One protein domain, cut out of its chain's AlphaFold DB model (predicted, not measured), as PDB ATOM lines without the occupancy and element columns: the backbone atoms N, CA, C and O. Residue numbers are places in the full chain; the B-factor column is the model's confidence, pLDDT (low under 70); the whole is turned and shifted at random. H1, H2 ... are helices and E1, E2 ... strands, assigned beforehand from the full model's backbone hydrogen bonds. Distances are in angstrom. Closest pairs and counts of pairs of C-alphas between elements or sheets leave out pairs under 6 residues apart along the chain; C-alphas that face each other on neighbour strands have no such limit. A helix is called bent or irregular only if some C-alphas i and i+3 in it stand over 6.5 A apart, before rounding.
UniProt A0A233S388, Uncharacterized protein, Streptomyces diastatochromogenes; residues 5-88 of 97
ATOM      1  N   ALA A   5     -42.782 -44.538   7.160       62.25
ATOM      2  CA  ALA A   5     -42.453 -45.232   5.918       62.25
ATOM      3  C   ALA A   5     -43.443 -46.372   5.606       62.25
ATOM      4  O   ALA A   5     -43.790 -46.612   4.445       62.25
ATOM      5  N   ARG A   6     -43.954 -47.052   6.638       67.06
ATOM      6  CA  ARG A   6     -44.980 -48.095   6.506       67.06
ATOM      7  C   ARG A   6     -46.341 -47.512   6.129       67.06
ATOM      8  O   ARG A   6     -47.073 -48.133   5.368       67.06
ATOM      9  N   ASP A   7     -46.696 -46.338   6.641       66.00
ATOM     10  CA  ASP A   7     -47.997 -45.726   6.348       66.00
ATOM     11  C   ASP A   7     -48.010 -44.992   4.998       66.00
ATOM     12  O   ASP A   7     -48.984 -45.099   4.242       66.00
ATOM     13  N   ALA A   8     -46.883 -44.380   4.625       61.59
ATOM     14  CA  ALA A   8     -46.660 -43.816   3.298       61.59
ATOM     15  C   ALA A   8     -46.660 -44.877   2.182       61.59
ATOM     16  O   ALA A   8     -47.024 -44.564   1.053       61.59
ATOM     17  N   SER A   9     -46.303 -46.132   2.484       65.94
ATOM     18  CA  SER A   9     -46.288 -47.245   1.516       65.94
ATOM     19  C   SER A   9     -47.621 -47.994   1.380       65.94
ATOM     20  O   SER A   9     -47.730 -48.931   0.585       65.94
ATOM     21  N   LYS A  10     -48.666 -47.594   2.118       80.12
ATOM     22  CA  LYS A  10     -50.003 -48.192   1.982       80.12
ATOM     23  C   LYS A  10     -50.621 -47.858   0.620       80.12
ATOM     24  O   LYS A  10     -50.485 -46.756   0.100       80.12
ATOM     25  N   SER A  11     -51.374 -48.809   0.066       79.75
ATOM     26  CA  SER A  11     -52.126 -48.584  -1.173       79.75
ATOM     27  C   SER A  11     -53.094 -47.399  -1.027       79.75
ATOM     28  O   SER A  11     -53.812 -47.287  -0.025       79.75
ATOM     29  N   GLY A  12     -53.091 -46.513  -2.027       83.12
ATOM     30  CA  GLY A  12     -53.850 -45.260  -2.026       83.12
ATOM     31  C   GLY A  12     -53.170 -44.093  -1.302       83.12
ATOM     32  O   GLY A  12     -53.789 -43.037  -1.180       83.12
ATOM     33  N   SER A  13     -51.934 -44.270  -0.828       88.31
ATOM     34  CA  SER A  13     -51.091 -43.178  -0.341       88.31
ATOM     35  C   SER A  13     -50.300 -42.543  -1.492       88.31
ATOM     36  O   SER A  13     -49.835 -43.233  -2.397       88.31
ATOM     37  N   THR A  14     -50.142 -41.223  -1.457       90.00
ATOM     38  CA  THR A  14     -49.271 -40.449  -2.358       90.00
ATOM     39  C   THR A  14     -48.152 -39.830  -1.538       90.00
ATOM     40  O   THR A  14     -48.439 -39.215  -0.513       90.00
ATOM     41  N   SER A  15     -46.895 -39.985  -1.960       91.38
ATOM     42  CA  SER A  15     -45.748 -39.477  -1.200       91.38
ATOM     43  C   SER A  15     -45.697 -37.945  -1.204       91.38
ATOM     44  O   SER A  15     -46.101 -37.309  -2.182       91.38
ATOM     45  N   ILE A  16     -45.233 -37.352  -0.099       91.81
ATOM     46  CA  ILE A  16     -45.023 -35.908   0.044       91.81
ATOM     47  C   ILE A  16     -43.625 -35.656   0.612       91.81
ATOM     48  O   ILE A  16     -43.232 -36.281   1.601       91.81
ATOM     49  N   VAL A  17     -42.883 -34.719   0.019       91.88
ATOM     50  CA  VAL A  17     -41.546 -34.319   0.482       91.88
ATOM     51  C   VAL A  17     -41.385 -32.800   0.424       91.88
ATOM     52  O   VAL A  17     -41.667 -32.179  -0.602       91.88
ATOM     53  N   LEU A  18     -40.871 -32.202   1.502       89.19
ATOM     54  CA  LEU A  18     -40.425 -30.808   1.528       89.19
ATOM     55  C   LEU A  18     -39.198 -30.662   2.442       89.19
ATOM     56  O   LEU A  18     -39.305 -30.718   3.664       89.19
ATOM     57  N   GLY A  19     -38.013 -30.459   1.866       87.12
ATOM     58  CA  GLY A  19     -36.776 -30.397   2.654       87.12
ATOM     59  C   GLY A  19     -36.556 -31.679   3.467       87.12
ATOM     60  O   GLY A  19     -36.514 -32.771   2.900       87.12
ATOM     61  N   SER A  20     -36.425 -31.544   4.790       82.56
ATOM     62  CA  SER A  20     -36.309 -32.664   5.735       82.56
ATOM     63  C   SER A  20     -37.654 -33.314   6.087       82.56
ATOM     64  O   SER A  20     -37.661 -34.470   6.516       82.56
ATOM     65  N   THR A  21     -38.789 -32.629   5.875       86.00
ATOM     66  CA  THR A  21     -40.114 -33.223   6.110       86.00
ATOM     67  C   THR A  21     -40.476 -34.252   5.056       86.00
ATOM     68  O   THR A  21     -40.295 -34.052   3.849       86.00
ATOM     69  N   ARG A  22     -41.054 -35.352   5.529       90.00
ATOM     70  CA  ARG A  22     -41.617 -36.412   4.695       90.00
ATOM     71  C   ARG A  22     -43.020 -36.714   5.158       90.00
ATOM     72  O   ARG A  22     -43.345 -36.515   6.322       90.00
ATOM     73  N   GLY A  23     -43.836 -37.226   4.258       90.69
ATOM     74  CA  GLY A  23     -45.207 -37.535   4.584       90.69
ATOM     75  C   GLY A  23     -45.944 -38.206   3.453       90.69
ATOM     76  O   GLY A  23     -45.346 -38.678   2.481       90.69
ATOM     77  N   PHE A  24     -47.257 -38.259   3.594       91.88
ATOM     78  CA  PHE A  24     -48.119 -38.821   2.576       91.88
ATOM     79  C   PHE A  24     -49.512 -38.213   2.633       91.88
ATOM     80  O   PHE A  24     -49.991 -37.796   3.682       91.88
ATOM     81  N   HIS A  25     -50.178 -38.207   1.488       92.12
ATOM     82  CA  HIS A  25     -51.608 -37.981   1.401       92.12
ATOM     83  C   HIS A  25     -52.333 -39.310   1.234       92.12
ATOM     84  O   HIS A  25     -51.938 -40.122   0.397       92.12
ATOM     85  N   ARG A  26     -53.412 -39.529   1.986       90.62
ATOM     86  CA  ARG A  26     -54.272 -40.705   1.854       90.62
ATOM     87  C   ARG A  26     -55.730 -40.335   2.087       90.62
ATOM     88  O   ARG A  26     -56.134 -39.960   3.186       90.62
ATOM     89  N   GLY A  27     -56.548 -40.539   1.058       90.81
ATOM     90  CA  GLY A  27     -57.977 -40.257   1.116       90.81
ATOM     91  C   GLY A  27     -58.253 -38.761   1.229       90.81
ATOM     92  O   GLY A  27     -58.323 -38.090   0.211       90.81
ATOM     93  N   ALA A  28     -58.469 -38.302   2.456       91.38
ATOM     94  CA  ALA A  28     -58.851 -36.938   2.811       91.38
ATOM     95  C   ALA A  28     -57.760 -36.221   3.622       91.38
ATOM     96  O   ALA A  28     -57.937 -35.074   4.008       91.38
ATOM     97  N   THR A  29     -56.649 -36.891   3.933       91.25
ATOM     98  CA  THR A  29     -55.672 -36.397   4.907       91.25
ATOM     99  C   THR A  29     -54.281 -36.353   4.298       91.25
ATOM    100  O   THR A  29     -53.844 -37.330   3.690       91.25
ATOM    101  N   ALA A  30     -53.584 -35.233   4.477       92.19
ATOM    102  CA  ALA A  30     -52.154 -35.085   4.253       92.19
ATOM    103  C   ALA A  30     -51.441 -35.051   5.609       92.19
ATOM    104  O   ALA A  30     -51.710 -34.173   6.425       92.19
ATOM    105  N   SER A  31     -50.540 -36.001   5.821       91.12
ATOM    106  CA  SER A  31     -49.737 -36.142   7.034       91.12
ATOM    107  C   SER A  31     -48.297 -35.770   6.721       91.12
ATOM    108  O   SER A  31     -47.724 -36.328   5.783       91.12
ATOM    109  N   LEU A  32     -47.707 -34.853   7.484       89.50
ATOM    110  CA  LEU A  32     -46.293 -34.492   7.402       89.50
ATOM    111  C   LEU A  32     -45.587 -34.756   8.721       89.50
ATOM    112  O   LEU A  32     -46.117 -34.481   9.793       89.50
ATOM    113  N   PHE A  33     -44.353 -35.230   8.607       87.12
ATOM    114  CA  PHE A  33     -43.533 -35.632   9.729       87.12
ATOM    115  C   PHE A  33     -42.159 -34.984   9.637       87.12
ATOM    116  O   PHE A  33     -41.540 -34.950   8.566       87.12
ATOM    117  N   VAL A  34     -41.670 -34.510  10.776       85.56
ATOM    118  CA  VAL A  34     -40.329 -33.954  10.930       85.56
ATOM    119  C   VAL A  34     -39.678 -34.548  12.168       85.56
ATOM    120  O   VAL A  34     -40.308 -34.682  13.219       85.56
ATOM    121  N   ASN A  35     -38.419 -34.938  12.022       82.25
ATOM    122  CA  ASN A  35     -37.597 -35.283  13.167       82.25
ATOM    123  C   ASN A  35     -37.246 -33.987  13.891       82.25
ATOM    124  O   ASN A  35     -36.799 -33.038  13.254       82.25
ATOM    125  N   CYS A  36     -37.497 -33.968  15.192       77.62
ATOM    126  CA  CYS A  36     -37.221 -32.855  16.073       77.62
ATOM    127  C   CYS A  36     -36.302 -33.312  17.192       77.62
ATOM    128  O   CYS A  36     -36.703 -34.071  18.077       77.62
ATOM    129  N   THR A  37     -35.071 -32.827  17.150       72.81
ATOM    130  CA  THR A  37     -34.107 -32.976  18.235       72.81
ATOM    131  C   THR A  37     -34.221 -31.769  19.162       72.81
ATOM    132  O   THR A  37     -34.045 -30.629  18.735       72.81
ATOM    133  N   TYR A  38     -34.553 -31.995  20.434       66.00
ATOM    134  CA  TYR A  38     -34.672 -30.904  21.405       66.00
ATOM    135  C   TYR A  38     -33.305 -30.473  21.925       66.00
ATOM    136  O   TYR A  38     -32.466 -31.304  22.253       66.00
ATOM    137  N   HIS A  39     -33.120 -29.169  22.137       57.50
ATOM    138  CA  HIS A  39     -31.882 -28.609  22.696       57.50
ATOM    139  C   HIS A  39     -31.452 -29.190  24.056       57.50
ATOM    140  O   HIS A  39     -30.299 -29.031  24.446       57.50
ATOM    141  N   THR A  40     -32.357 -29.832  24.800       57.03
ATOM    142  CA  THR A  40     -32.085 -30.365  26.142       57.03
ATOM    143  C   THR A  40     -31.811 -31.869  26.187       57.03
ATOM    144  O   THR A  40     -31.660 -32.401  27.286       57.03
ATOM    145  N   GLY A  41     -31.741 -32.578  25.055       55.25
ATOM    146  CA  GLY A  41     -31.412 -34.003  25.082       55.25
ATOM    147  C   GLY A  41     -31.156 -34.633  23.718       55.25
ATOM    148  O   GLY A  41     -31.647 -34.164  22.699       55.25
ATOM    149  N   ASP A  42     -30.443 -35.760  23.727       61.53
ATOM    150  CA  ASP A  42     -30.140 -36.587  22.546       61.53
ATOM    151  C   ASP A  42     -31.367 -37.357  22.003       61.53
ATOM    152  O   ASP A  42     -31.236 -38.282  21.200       61.53
ATOM    153  N   GLU A  43     -32.575 -37.030  22.469       64.25
ATOM    154  CA  GLU A  43     -33.802 -37.724  22.094       64.25
ATOM    155  C   GLU A  43     -34.478 -37.003  20.921       64.25
ATOM    156  O   GLU A  43     -35.114 -35.959  21.079       64.25
ATOM    157  N   THR A  44     -34.348 -37.579  19.725       68.25
ATOM    158  CA  THR A  44     -35.110 -37.156  18.548       68.25
ATOM    159  C   THR A  44     -36.546 -37.663  18.661       68.25
ATOM    160  O   THR A  44     -36.790 -38.873  18.681       68.25
ATOM    161  N   GLN A  45     -37.514 -36.750  18.692       76.12
ATOM    162  CA  GLN A  45     -38.936 -37.079  18.606       76.12
ATOM    163  C   GLN A  45     -39.491 -36.758  17.223       76.12
ATOM    164  O   GLN A  45     -38.959 -35.934  16.486       76.12
ATOM    165  N   LEU A  46     -40.586 -37.420  16.868       77.25
ATOM    166  CA  LEU A  46     -41.287 -37.183  15.616       77.25
ATOM    167  C   LEU A  46     -42.427 -36.191  15.855       77.25
ATOM    168  O   LEU A  46     -43.373 -36.506  16.577       77.25
ATOM    169  N   LEU A  47     -42.362 -35.021  15.228       81.69
ATOM    170  CA  LEU A  47     -43.489 -34.097  15.168       81.69
ATOM    171  C   LEU A  47     -44.329 -34.431  13.932       81.69
ATOM    172  O   LEU A  47     -43.810 -34.444  12.815       81.69
ATOM    173  N   SER A  48     -45.618 -34.699  14.148       84.94
ATOM    174  CA  SER A  48     -46.598 -34.990  13.099       84.94
ATOM    175  C   SER A  48     -47.633 -33.877  12.998       84.94
ATOM    176  O   SER A  48     -48.107 -33.368  14.017       84.94
ATOM    177  N   VAL A  49     -48.008 -33.527  11.770       88.56
ATOM    178  CA  VAL A  49     -49.148 -32.660  11.477       88.56
ATOM    179  C   VAL A  49     -50.013 -33.304  10.415       88.56
ATOM    180  O   VAL A  49     -49.545 -33.594   9.314       88.56
ATOM    181  N   ASP A  50     -51.294 -33.429  10.740       90.06
ATOM    182  CA  ASP A  50     -52.321 -33.923   9.839       90.06
ATOM    183  C   ASP A  50     -53.240 -32.780   9.416       90.06
ATOM    184  O   ASP A  50     -53.864 -32.110  10.240       90.06
ATOM    185  N   VAL A  51     -53.362 -32.582   8.108       91.06
ATOM    186  CA  VAL A  51     -54.346 -31.687   7.501       91.06
ATOM    187  C   VAL A  51     -55.385 -32.545   6.808       91.06
ATOM    188  O   VAL A  51     -55.056 -33.316   5.911       91.06
ATOM    189  N   THR A  52     -56.644 -32.409   7.218       92.38
ATOM    190  CA  THR A  52     -57.762 -33.133   6.609       92.38
ATOM    191  C   THR A  52     -58.663 -32.173   5.848       92.38
ATOM    192  O   THR A  52     -59.088 -31.152   6.386       92.38
ATOM    193  N   TYR A  53     -58.950 -32.518   4.600       90.31
ATOM    194  CA  TYR A  53     -59.841 -31.810   3.692       90.31
ATOM    195  C   TYR A  53     -60.647 -32.821   2.860       90.31
ATOM    196  O   TYR A  53     -60.533 -34.025   3.067       90.31
ATOM    197  N   GLU A  54     -61.511 -32.362   1.957       91.06
ATOM    198  CA  GLU A  54     -62.279 -33.240   1.075       91.06
ATOM    199  C   GLU A  54     -61.398 -34.301   0.402       91.06
ATOM    200  O   GLU A  54     -60.249 -34.059   0.028       91.06
ATOM    201  N   LYS A  55     -61.951 -35.509   0.249       92.12
ATOM    202  CA  LYS A  55     -61.238 -36.612  -0.392       92.12
ATOM    203  C   LYS A  55     -60.900 -36.225  -1.829       92.12
ATOM    204  O   LYS A  55     -61.806 -36.034  -2.636       92.12
ATOM    205  N   THR A  56     -59.616 -36.222  -2.160       91.00
ATOM    206  CA  THR A  56     -59.133 -35.783  -3.471       91.00
ATOM    207  C   THR A  56     -58.061 -36.723  -4.013       91.00
ATOM    208  O   THR A  56     -57.401 -37.463  -3.282       91.00
ATOM    209  N   THR A  57     -57.908 -36.724  -5.329       89.31
ATOM    210  CA  THR A  57     -56.751 -37.301  -6.028       89.31
ATOM    211  C   THR A  57     -56.018 -36.246  -6.850       89.31
ATOM    212  O   THR A  57     -55.025 -36.563  -7.505       89.31
ATOM    213  N   GLU A  58     -56.499 -35.001  -6.829       93.06
ATOM    214  CA  GLU A  58     -55.931 -33.902  -7.594       93.06
ATOM    215  C   GLU A  58     -54.611 -33.455  -6.975       93.06
ATOM    216  O   GLU A  58     -54.503 -33.141  -5.788       93.06
ATOM    217  N   ARG A  59     -53.563 -33.421  -7.800       91.19
ATOM    218  CA  ARG A  59     -52.206 -33.128  -7.324       91.19
ATOM    219  C   ARG A  59     -52.071 -31.701  -6.789       91.19
ATOM    220  O   ARG A  59     -51.215 -31.471  -5.938       91.19
ATOM    221  N   SER A  60     -52.859 -30.752  -7.295       92.88
ATOM    222  CA  SER A  60     -52.915 -29.373  -6.789       92.88
ATOM    223  C   SER A  60     -53.423 -29.329  -5.354       92.88
ATOM    224  O   SER A  60     -52.742 -28.783  -4.494       92.88
ATOM    225  N   ASP A  61     -54.545 -29.987  -5.085       93.75
ATOM    226  CA  ASP A  61     -55.194 -29.975  -3.774       93.75
ATOM    227  C   ASP A  61     -54.296 -30.651  -2.736       93.75
ATOM    228  O   ASP A  61     -54.071 -30.130  -1.646       93.75
ATOM    229  N   ILE A  62     -53.676 -31.776  -3.113       93.38
ATOM    230  CA  ILE A  62     -52.712 -32.470  -2.256       93.38
ATOM    231  C   ILE A  62     -51.513 -31.562  -1.935       93.38
ATOM    232  O   ILE A  62     -51.039 -31.547  -0.796       93.38
ATOM    233  N   LYS A  63     -51.016 -30.784  -2.908       94.00
ATOM    234  CA  LYS A  63     -49.934 -29.812  -2.678       94.00
ATOM    235  C   LYS A  63     -50.359 -28.686  -1.745       94.00
ATOM    236  O   LYS A  63     -49.545 -28.260  -0.928       94.00
ATOM    237  N   GLU A  64     -51.589 -28.198  -1.852       93.50
ATOM    238  CA  GLU A  64     -52.116 -27.155  -0.967       93.50
ATOM    239  C   GLU A  64     -52.258 -27.666   0.466       93.50
ATOM    240  O   GLU A  64     -51.742 -27.039   1.392       93.50
ATOM    241  N   MET A  65     -52.839 -28.854   0.648       93.75
ATOM    242  CA  MET A  65     -52.926 -29.510   1.957       93.75
ATOM    243  C   MET A  65     -51.539 -29.727   2.575       93.75
ATOM    244  O   MET A  65     -51.315 -29.420   3.745       93.75
ATOM    245  N   ALA A  66     -50.583 -30.210   1.780       92.44
ATOM    246  CA  ALA A  66     -49.202 -30.396   2.209       92.44
ATOM    247  C   ALA A  66     -48.510 -29.069   2.567       92.44
ATOM    248  O   ALA A  66     -47.724 -29.007   3.514       92.44
ATOM    249  N   SER A  67     -48.789 -28.001   1.816       93.38
ATOM    250  CA  SER A  67     -48.242 -26.668   2.093       93.38
ATOM    251  C   SER A  67     -48.771 -26.147   3.427       93.38
ATOM    252  O   SER A  67     -47.981 -25.733   4.271       93.38
ATOM    253  N   LEU A  68     -50.076 -26.288   3.676       92.69
ATOM    254  CA  LEU A  68     -50.692 -25.916   4.950       92.69
ATOM    255  C   LEU A  68     -50.109 -26.710   6.129       92.69
ATOM    256  O   LEU A  68     -49.819 -26.138   7.183       92.69
ATOM    257  N   ALA A  69     -49.896 -28.017   5.953       92.06
ATOM    258  CA  ALA A  69     -49.252 -28.847   6.968       92.06
ATOM    259  C   ALA A  69     -47.816 -28.366   7.253       92.06
ATOM    260  O   ALA A  69     -47.421 -28.250   8.412       92.06
ATOM    261  N   SER A  70     -47.061 -28.008   6.210       90.50
ATOM    262  CA  SER A  70     -45.686 -27.505   6.332       90.50
ATOM    263  C   SER A  70     -45.632 -26.166   7.070       90.50
ATOM    264  O   SER A  70     -44.812 -25.981   7.969       90.50
ATOM    265  N   ASP A  71     -46.534 -25.242   6.734       90.50
ATOM    266  CA  ASP A  71     -46.644 -23.937   7.392       90.50
ATOM    267  C   ASP A  71     -47.005 -24.095   8.877       90.50
ATOM    268  O   ASP A  71     -46.452 -23.413   9.743       90.50
ATOM    269  N   THR A  72     -47.886 -25.049   9.185       89.19
ATOM    270  CA  THR A  72     -48.275 -25.382  10.559       89.19
ATOM    271  C   THR A  72     -47.097 -25.952  11.350       89.19
ATOM    272  O   THR A  72     -46.869 -25.528  12.484       89.19
ATOM    273  N   ILE A  73     -46.305 -26.852  10.752       88.19
ATOM    274  CA  ILE A  73     -45.076 -27.371  11.371       88.19
ATOM    275  C   ILE A  73     -44.116 -26.225  11.699       88.19
ATOM    276  O   ILE A  73     -43.692 -26.127  12.848       88.19
ATOM    277  N   ARG A  74     -43.832 -25.320  10.748       86.38
ATOM    278  CA  ARG A  74     -42.934 -24.171  10.987       86.38
ATOM    279  C   ARG A  74     -43.407 -23.319  12.165       86.38
ATOM    280  O   ARG A  74     -42.618 -22.955  13.037       86.38
ATOM    281  N   LEU A  75     -44.709 -23.027  12.221       83.56
ATOM    282  CA  LEU A  75     -45.299 -22.228  13.295       83.56
ATOM    283  C   LEU A  75     -45.214 -22.921  14.661       83.56
ATOM    284  O   LEU A  75     -44.860 -22.267  15.644       83.56
ATOM    285  N   MET A  76     -45.532 -24.216  14.742       80.38
ATOM    286  CA  MET A  76     -45.480 -24.962  16.006       80.38
ATOM    287  C   MET A  76     -44.044 -25.202  16.475       80.38
ATOM    288  O   MET A  76     -43.756 -25.058  17.664       80.38
ATOM    289  N   ALA A  77     -43.135 -25.513  15.554       77.44
ATOM    290  CA  ALA A  77     -41.726 -25.730  15.846       77.44
ATOM    291  C   ALA A  77     -41.058 -24.481  16.425       77.44
ATOM    292  O   ALA A  77     -40.435 -24.557  17.483       77.44
ATOM    293  N   GLY A  78     -41.258 -23.325  15.784       70.44
ATOM    294  CA  GLY A  78     -40.653 -22.070  16.226       70.44
ATOM    295  C   GLY A  78     -41.251 -21.505  17.518       70.44
ATOM    296  O   GLY A  78     -40.567 -20.777  18.231       70.44
ATOM    297  N   LYS A  79     -42.520 -21.808  17.835       71.62
ATOM    298  CA  LYS A  79     -43.221 -21.191  18.980       71.62
ATOM    299  C   LYS A  79     -43.391 -22.086  20.201       71.62
ATOM    300  O   LYS A  79     -43.522 -21.557  21.298       71.62
ATOM    301  N   ILE A  80     -43.472 -23.401  20.015       69.06
ATOM    302  CA  ILE A  80     -43.885 -24.333  21.075       69.06
ATOM    303  C   ILE A  80     -42.759 -25.309  21.398       69.06
ATOM    304  O   ILE A  80     -42.454 -25.519  22.568       69.06
ATOM    305  N   TRP A  81     -42.134 -25.884  20.371       68.44
ATOM    306  CA  TRP A  81     -41.266 -27.050  20.540       68.44
ATOM    307  C   TRP A  81     -39.764 -26.750  20.448       68.44
ATOM    308  O   TRP A  81     -38.973 -27.635  20.753       68.44
ATOM    309  N   LEU A  82     -39.361 -25.527  20.070       71.88
ATOM    310  CA  LEU A  82     -37.951 -25.129  19.884       71.88
ATOM    311  C   LEU A  82     -37.168 -26.129  19.012       71.88
ATOM    312  O   LEU A  82     -36.026 -26.471  19.301       71.88
ATOM    313  N   CYS A  83     -37.824 -26.627  17.966       76.88
ATOM    314  CA  CYS A  83     -37.255 -27.590  17.033       76.88
ATOM    315  C   CYS A  83     -36.670 -26.844  15.828       76.88
ATOM    316  O   CYS A  83     -37.416 -26.416  14.946       76.88
ATOM    317  N   GLU A  84     -35.345 -26.674  15.797       73.19
ATOM    318  CA  GLU A  84     -34.644 -25.937  14.730       73.19
ATOM    319  C   GLU A  84     -34.875 -26.575  13.353       73.19
ATOM    320  O   GLU A  84     -35.236 -25.892  12.398       73.19
ATOM    321  N   GLU A  85     -34.812 -27.905  13.274       72.56
ATOM    322  CA  GLU A  85     -34.981 -28.681  12.035       72.56
ATOM    323  C   GLU A  85     -36.341 -28.452  11.355       72.56
ATOM    324  O   GLU A  85     -36.459 -28.527  10.129       72.56
ATOM    325  N   ALA A  86     -37.374 -28.170  12.149       71.75
ATOM    326  CA  ALA A  86     -38.721 -27.884  11.677       71.75
ATOM    327  C   ALA A  86     -38.975 -26.381  11.470       71.75
ATOM    328  O   ALA A  86     -39.820 -26.010  10.651       71.75
ATOM    329  N   ALA A  87     -38.242 -25.512  12.173       72.62
ATOM    330  CA  ALA A  87     -38.254 -24.072  11.936       72.62
ATOM    331  C   ALA A  87     -37.575 -23.708  10.600       72.62
ATOM    332  O   ALA A  87     -38.061 -22.825   9.893       72.62
ATOM    333  N   ASP A  88     -36.532 -24.449  10.218       79.38
ATOM    334  CA  ASP A  88     -35.726 -24.227   9.009       79.38
ATOM    335  C   ASP A  88     -36.297 -24.880   7.739       79.38
ATOM    336  O   ASP A  88     -35.621 -24.989   6.710       79.38
TER     337      ASP A  88
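What this domain is: This is residues 5 to 88 of the 97 residues of an uncharacterized protein of Streptomyces diastatochromogenes (UniProt A0A233S388). A twisted sheet of four antiparallel strands has one long helix, H2, packed over one face, and the short helix H3 folds back after it on that same face. The hairpin of E3 and E4 is longer than the hairpin of E1 and E2, and the short helix H1 only grazes the sheet. The 84 printed residues hold three named helices and four named strands, in the order H1, E1, E2, E3, E4, H2, H3; the sheet's order is E1, E2, E3, E4, and the class is mixed, helices and strands. The whole is compact, with a radius of gyration of the C-alphas of 13.1 A, yet elongated in outline, with spans of 41 by 24 by 18 A.

Where its parts are: The sheet holds E1, residues 13 to 18, E2, residues 21 to 26, E3, residues 29 to 37, 25.6 A long, and E4, residues 44 to 52, 25.9 A long. E1 begins at C-alpha 13, (-51.091, -43.178, -0.341). H2, residues 59 to 81, measures 30.5 A and begins at C-alpha 59, (-52.206, -33.128, -7.324). It is irregular, but only just: C-alphas 78 and 81 are 6.6 A apart. H1 is residues 5 to 8, 5.2 A, and H3 is residues 84 to 87, 4.9 A, ending at C-alpha 87, (-38.254, -24.072, 11.936).

How they stand to each other: The strands form a meander, each the antiparallel neighbour of the one before, and E1 and E4 are the edge strands. In the hairpin of E1 and E2, N 16 and O 23 are 2.9 A apart, within hydrogen-bond range. In that of E2 and E3, N 24 and O 31 are 3.0 A apart; in that of E3 and E4, N 32 and O 49 are 2.9 A apart, both within hydrogen-bond range. H2 is on the sheet and makes two layers with it, a helix on one face of a sheet. Its closest C-alphas to E3 are Ala 66 and Ala 30, 5.9 A apart, and to E4 Ala 69 and Val 51, also 5.9 A apart. H3 is on the same face, at a height over the sheet of 6.7 A, and touches H2 at residues 73 to 78 alone, closest at the C-alphas of Arg 74 and Ala 87, 4.8 A apart. H1 only grazes the sheet, and H1 and H2 are apart. In H2, 18 of 19 O i to N i+4 pairs are within hydrogen-bond range; H1 and H3 are too short for such a pair.

The domain as a whole: The two C-alphas farthest apart are those of Thr 40 and Glu 58, 41.5 A. The printed part has no cut and no long link. Mean pLDDT of the printed part is 82.6, with residues 5 to 9, 38 to 44 and 80 to 81 under 70.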